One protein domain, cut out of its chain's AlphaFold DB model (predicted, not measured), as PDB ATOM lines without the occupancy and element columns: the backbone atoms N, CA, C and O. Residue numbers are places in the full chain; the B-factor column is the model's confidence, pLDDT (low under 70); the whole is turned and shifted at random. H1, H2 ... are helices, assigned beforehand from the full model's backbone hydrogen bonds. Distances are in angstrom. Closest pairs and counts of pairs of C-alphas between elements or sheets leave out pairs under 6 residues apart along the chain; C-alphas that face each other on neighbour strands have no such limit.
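This is residues 38 to 87 of the 113 residues of an uncharacterized protein of Rhizobium sp. BK700 (UniProt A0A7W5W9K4). Two long helices, H1 and then H2, meet near their ends at a tight link and open from there as a V, with residues 38 to 51 of H1 and residues 74 to 87, of which 74 to 86 belong to H2, sticking out free. The printed part has 50 residues, no named strand, and is all helix. It is loose, with a radius of gyration of the C-alphas of 12.9 A, and flat, spanning 35 by 25 by 13 A.

Start with H1, residues 38 to 62, and go on to H2, residues 66 to 86; they form a helical hairpin. They touch with residues 56 to 60 of H1 and 66 to 70 of H2 alone; the closest C-alphas, of Val 56 and Thr 66, are 6.2 A apart. They run opposite ways at a steep tilt of 43 degrees. In both, every O i to N i+4 pair is within hydrogen-bond range.

Find C-alpha 38 at (24.007, 6.476, 19.288); from there H1 runs 36.1 A to C-alpha 62. Find C-alpha 66 at (9.896, 29.076, 5.727); H2 runs 30.2 A to C-alpha 86 at (35.767, 14.646, -0.033).

The C-alphas farthest apart, of Thr 38 and Gly 63, are 37.3 A apart. Residues 38 to 51 and 74 to 87 stand free. The printed part has no cut. Look at residues 84 to 87 for pLDDT under 70.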
ATOM      1  N   THR A  38      25.464   6.384  19.429       84.50
ATOM      2  CA  THR A  38      24.007   6.476  19.288       84.50
ATOM      3  C   THR A  38      23.463   7.693  20.022       84.50
ATOM      4  O   THR A  38      22.701   8.467  19.441       84.50
ATOM      5  N   ARG A  39      23.883   7.916  21.272       81.12
ATOM      6  CA  ARG A  39      23.465   9.104  22.023       81.12
ATOM      7  C   ARG A  39      24.040  10.391  21.445       81.12
ATOM      8  O   ARG A  39      23.338  11.391  21.396       81.12
ATOM      9  N   ARG A  40      25.276  10.371  20.945       85.00
ATOM     10  CA  ARG A  40      25.905  11.549  20.337       85.00
ATOM     11  C   ARG A  40      25.202  11.971  19.045       85.00
ATOM     12  O   ARG A  40      25.046  13.162  18.795       85.00
ATOM     13  N   TYR A  41      24.719  11.008  18.255       82.12
ATOM     14  CA  TYR A  41      23.862  11.290  17.101       82.12
ATOM     15  C   TYR A  41      22.520  11.919  17.512       82.12
ATOM     16  O   TYR A  41      22.070  12.873  16.878       82.12
ATOM     17  N   GLN A  42      21.896  11.417  18.583       87.19
ATOM     18  CA  GLN A  42      20.651  11.982  19.117       87.19
ATOM     19  C   GLN A  42      20.853  13.419  19.615       87.19
ATOM     20  O   GLN A  42      20.131  14.310  19.182       87.19
ATOM     21  N   GLU A  43      21.887  13.658  20.425       87.38
ATOM     22  CA  GLU A  43      22.263  14.994  20.905       87.38
ATOM     23  C   GLU A  43      22.509  15.968  19.748       87.38
ATOM     24  O   GLU A  43      21.987  17.081  19.756       87.38
ATOM     25  N   ALA A  44      23.255  15.542  18.723       85.81
ATOM     26  CA  ALA A  44      23.507  16.365  17.546       85.81
ATOM     27  C   ALA A  44      22.221  16.668  16.757       85.81
ATOM     28  O   ALA A  44      22.042  17.788  16.287       85.81
ATOM     29  N   THR A  45      21.314  15.695  16.629       87.62
ATOM     30  CA  THR A  45      20.033  15.872  15.926       87.62
ATOM     31  C   THR A  45      19.125  16.854  16.662       87.62
ATOM     32  O   THR A  45      18.552  17.749  16.043       87.62
ATOM     33  N   ASP A  46      19.018  16.723  17.984       87.88
ATOM     34  CA  ASP A  46      18.213  17.625  18.804       87.88
ATOM     35  C   ASP A  46      18.775  19.048  18.793       87.88
ATOM     36  O   ASP A  46      18.032  20.007  18.574       87.88
ATOM     37  N   ALA A  47      20.094  19.183  18.932       86.88
ATOM     38  CA  ALA A  47      20.779  20.463  18.830       86.88
ATOM     39  C   ALA A  47      20.596  21.124  17.454       86.88
ATOM     40  O   ALA A  47      20.297  22.316  17.375       86.88
ATOM     41  N   ALA A  48      20.723  20.353  16.369       87.38
ATOM     42  CA  ALA A  48      20.519  20.848  15.011       87.38
ATOM     43  C   ALA A  48      19.074  21.304  14.775       87.38
ATOM     44  O   ALA A  48      18.856  22.336  14.144       87.38
ATOM     45  N   ARG A  49      18.085  20.585  15.319       87.75
ATOM     46  CA  ARG A  49      16.674  20.985  15.247       87.75
ATOM     47  C   ARG A  49      16.425  22.312  15.961       87.75
ATOM     48  O   ARG A  49      15.830  23.205  15.368       87.75
ATOM     49  N   MET A  50      16.913  22.465  17.191       86.44
ATOM     50  CA  MET A  50      16.767  23.724  17.934       86.44
ATOM     51  C   MET A  50      17.435  24.895  17.199       86.44
ATOM     52  O   MET A  50      16.869  25.984  17.117       86.44
ATOM     53  N   ALA A  51      18.618  24.659  16.623       86.88
ATOM     54  CA  ALA A  51      19.324  25.658  15.831       86.88
ATOM     55  C   ALA A  51      18.540  26.057  14.566       86.88
ATOM     56  O   ALA A  51      18.432  27.241  14.242       86.88
ATOM     57  N   LEU A  52      17.957  25.073  13.875       86.31
ATOM     58  CA  LEU A  52      17.136  25.287  12.687       86.31
ATOM     59  C   LEU A  52      15.877  26.102  13.003       86.31
ATOM     60  O   LEU A  52      15.550  27.022  12.260       86.31
ATOM     61  N   GLU A  53      15.189  25.800  14.103       87.75
ATOM     62  CA  GLU A  53      13.954  26.489  14.492       87.75
ATOM     63  C   GLU A  53      14.167  27.991  14.688       87.75
ATOM     64  O   GLU A  53      13.407  28.795  14.140       87.75
ATOM     65  N   ALA A  54      15.218  28.399  15.408       86.12
ATOM     66  CA  ALA A  54      15.461  29.828  15.580       86.12
ATOM     67  C   ALA A  54      16.081  30.489  14.336       86.12
ATOM     68  O   ALA A  54      15.785  31.653  14.084       86.12
ATOM     69  N   LEU A  55      16.825  29.759  13.492       84.31
ATOM     70  CA  LEU A  55      17.253  30.288  12.190       84.31
ATOM     71  C   LEU A  55      16.056  30.570  11.268       84.31
ATOM     72  O   LEU A  55      16.011  31.608  10.608       84.31
ATOM     73  N   VAL A  56      15.066  29.674  11.244       87.00
ATOM     74  CA  VAL A  56      13.813  29.879  10.504       87.00
ATOM     75  C   VAL A  56      13.047  31.073  11.070       87.00
ATOM     76  O   VAL A  56      12.571  31.902  10.295       87.00
ATOM     77  N   ALA A  57      12.966  31.208  12.395       87.19
ATOM     78  CA  ALA A  57      12.319  32.355  13.029       87.19
ATOM     79  C   ALA A  57      13.000  33.687  12.657       87.19
ATOM     80  O   ALA A  57      12.312  34.645  12.293       87.19
ATOM     81  N   ASP A  58      14.335  33.736  12.669       85.69
ATOM     82  CA  ASP A  58      15.114  34.910  12.258       85.69
ATOM     83  C   ASP A  58      14.905  35.236  10.772       85.69
ATOM     84  O   ASP A  58      14.721  36.399  10.396       85.69
ATOM     85  N   ALA A  59      14.871  34.218   9.910       86.88
ATOM     86  CA  ALA A  59      14.638  34.414   8.486       86.88
ATOM     87  C   ALA A  59      13.203  34.884   8.192       86.88
ATOM     88  O   ALA A  59      13.005  35.794   7.384       86.88
ATOM     89  N   ASN A  60      12.207  34.352   8.903       89.94
ATOM     90  CA  ASN A  60      10.829  34.832   8.826       89.94
ATOM     91  C   ASN A  60      10.711  36.284   9.315       89.94
ATOM     92  O   ASN A  60      10.041  37.091   8.672       89.94
ATOM     93  N   ALA A  61      11.414  36.663  10.388       89.06
ATOM     94  CA  ALA A  61      11.486  38.054  10.846       89.06
ATOM     95  C   ALA A  61      12.171  38.986   9.824       89.06
ATOM     96  O   ALA A  61      11.882  40.186   9.765       89.06
ATOM     97  N   ALA A  62      13.062  38.443   8.993       89.38
ATOM     98  CA  ALA A  62      13.666  39.150   7.869       89.38
ATOM     99  C   ALA A  62      12.773  39.195   6.610       89.38
ATOM    100  O   ALA A  62      13.089  39.965   5.702       89.38
ATOM    101  N   GLY A  63      11.655  38.459   6.584       90.81
ATOM    102  CA  GLY A  63      10.669  38.451   5.497       90.81
ATOM    103  C   GLY A  63      10.765  37.262   4.536       90.81
ATOM    104  O   GLY A  63      10.062  37.259   3.530       90.81
ATOM    105  N   TRP A  64      11.606  36.267   4.828       92.62
ATOM    106  CA  TRP A  64      11.729  35.053   4.018       92.62
ATOM    107  C   TRP A  64      10.632  34.038   4.338       92.62
ATOM    108  O   TRP A  64      10.239  33.882   5.500       92.62
ATOM    109  N   SER A  65      10.183  33.298   3.324       88.75
ATOM    110  CA  SER A  65       9.301  32.148   3.518       88.75
ATOM    111  C   SER A  65      10.048  31.002   4.203       88.75
ATOM    112  O   SER A  65      11.208  30.717   3.905       88.75
ATOM    113  N   THR A  66       9.362  30.292   5.099       87.25
ATOM    114  CA  THR A  66       9.896  29.076   5.727       87.25
ATOM    115  C   THR A  66      10.267  28.016   4.691       87.25
ATOM    116  O   THR A  66      11.268  27.330   4.868       87.25
ATOM    117  N   ASP A  67       9.504  27.900   3.602       87.38
ATOM    118  CA  ASP A  67       9.769  26.934   2.531       87.38
ATOM    119  C   ASP A  67      11.085  27.253   1.807       87.38
ATOM    120  O   ASP A  67      11.960  26.395   1.701       87.38
ATOM    121  N   GLU A  68      11.286  28.524   1.438       86.62
ATOM    122  CA  GLU A  68      12.498  28.999   0.754       86.62
ATOM    123  C   GLU A  68      13.760  28.719   1.578       86.62
ATOM    124  O   GLU A  68      14.760  28.214   1.066       86.62
ATOM    125  N   ILE A  69      13.702  29.004   2.880       89.31
ATOM    126  CA  ILE A  69      14.832  28.817   3.792       89.31
ATOM    127  C   ILE A  69      15.077  27.341   4.083       89.31
ATOM    128  O   ILE A  69      16.228  26.913   4.132       89.31
ATOM    129  N   THR A  70      14.019  26.544   4.223       86.88
ATOM    130  CA  THR A  70      14.158  25.101   4.454       86.88
ATOM    131  C   THR A  70      14.821  24.422   3.258       86.88
ATOM    132  O   THR A  70      15.746  23.633   3.446       86.88
ATOM    133  N   VAL A  71      14.421  24.769   2.029       89.69
ATOM    134  CA  VAL A  71      15.053  24.250   0.805       89.69
ATOM    135  C   VAL A  71      16.520  24.673   0.721       89.69
ATOM    136  O   VAL A  71      17.389  23.824   0.516       89.69
ATOM    137  N   ALA A  72      16.822  25.956   0.946       88.81
ATOM    138  CA  ALA A  72      18.198  26.454   0.928       88.81
ATOM    139  C   ALA A  72      19.095  25.743   1.960       88.81
ATOM    140  O   ALA A  72      20.248  25.424   1.667       88.81
ATOM    141  N   LEU A  73      18.565  25.447   3.150       86.81
ATOM    142  CA  LEU A  73      19.300  24.750   4.207       86.81
ATOM    143  C   LEU A  73      19.537  23.273   3.895       86.81
ATOM    144  O   LEU A  73      20.612  22.759   4.202       86.81
ATOM    145  N   VAL A  74      18.581  22.594   3.258       89.88
ATOM    146  CA  VAL A  74      18.767  21.206   2.805       89.88
ATOM    147  C   VAL A  74      19.871  21.124   1.752       89.88
ATOM    148  O   VAL A  74      20.754  20.272   1.861       89.88
ATOM    149  N   GLU A  75      19.865  22.028   0.772       89.31
ATOM    150  CA  GLU A  75      20.909  22.089  -0.257       89.31
ATOM    151  C   GLU A  75      22.281  22.433   0.347       89.31
ATOM    152  O   GLU A  75      23.280  21.780   0.037       89.31
ATOM    153  N   ALA A  76      22.335  23.383   1.287       86.50
ATOM    154  CA  ALA A  76      23.565  23.712   2.008       86.50
ATOM    155  C   ALA A  76      24.102  22.516   2.814       86.50
ATOM    156  O   ALA A  76      25.287  22.193   2.727       86.50
ATOM    157  N   ALA A  77      23.240  21.810   3.554       86.38
ATOM    158  CA  ALA A  77      23.622  20.628   4.325       86.38
ATOM    159  C   ALA A  77      24.093  19.477   3.424       86.38
ATOM    160  O   ALA A  77      25.033  18.756   3.769       86.38
ATOM    161  N   ARG A  78      23.470  19.305   2.253       86.88
ATOM    162  CA  ARG A  78      23.898  18.327   1.251       86.88
ATOM    163  C   ARG A  78      25.282  18.661   0.704       86.88
ATOM    164  O   ARG A  78      26.142  17.785   0.707       86.88
ATOM    165  N   SER A  79      25.503  19.910   0.299       80.56
ATOM    166  CA  SER A  79      26.810  20.391  -0.160       80.56
ATOM    167  C   SER A  79      27.886  20.174   0.907       80.56
ATOM    168  O   SER A  79      28.940  19.610   0.621       80.56
ATOM    169  N   LEU A  80      27.581  20.492   2.171       79.62
ATOM    170  CA  LEU A  80      28.482  20.251   3.297       79.62
ATOM    171  C   LEU A  80      28.781  18.759   3.497       79.62
ATOM    172  O   LEU A  80      29.917  18.391   3.766       79.62
ATOM    173  N   LYS A  81      27.792  17.873   3.345       79.50
ATOM    174  CA  LYS A  81      28.006  16.421   3.427       79.50
ATOM    175  C   LYS A  81      28.885  15.905   2.286       79.50
ATOM    176  O   LYS A  81      29.738  15.046   2.510       79.50
ATOM    177  N   GLU A  82      28.665  16.395   1.072       75.88
ATOM    178  CA  GLU A  82      29.480  16.052  -0.096       75.88
ATOM    179  C   GLU A  82      30.921  16.561   0.070       75.88
ATOM    180  O   GLU A  82      31.860  15.819  -0.226       75.88
ATOM    181  N   ALA A  83      31.103  17.760   0.634       71.25
ATOM    182  CA  ALA A  83      32.404  18.299   1.028       71.25
ATOM    183  C   ALA A  83      33.067  17.453   2.128       71.25
ATOM    184  O   ALA A  83      34.175  16.990   1.907       71.25
ATOM    185  N   ASN A  84      32.358  17.128   3.219       66.31
ATOM    186  CA  ASN A  84      32.823  16.244   4.307       66.31
ATOM    187  C   ASN A  84      33.253  14.848   3.814       66.31
ATOM    188  O   ASN A  84      34.067  14.164   4.426       66.31
ATOM    189  N   THR A  85      32.636  14.367   2.732       64.81
ATOM    190  CA  THR A  85      32.986  13.073   2.125       64.81
ATOM    191  C   THR A  85      34.276  13.172   1.307       64.81
ATOM    192  O   THR A  85      34.987  12.180   1.156       64.81
ATOM    193  N   ARG A  86      34.563  14.355   0.752       59.75
ATOM    194  CA  ARG A  86      35.767  14.646  -0.033       59.75
ATOM    195  C   ARG A  86      36.951  15.032   0.857       59.75
ATOM    196  O   ARG A  86      38.070  14.650   0.531       59.75
ATOM    197  N   ASP A  87      36.684  15.724   1.957       51.59
ATOM    198  CA  ASP A  87      37.631  16.103   2.999       51.59
ATOM    199  C   ASP A  87      36.955  15.922   4.369       51.59
ATOM    200  O   ASP A  87      35.893  16.501   4.574       51.59
TER     201      ASP A  87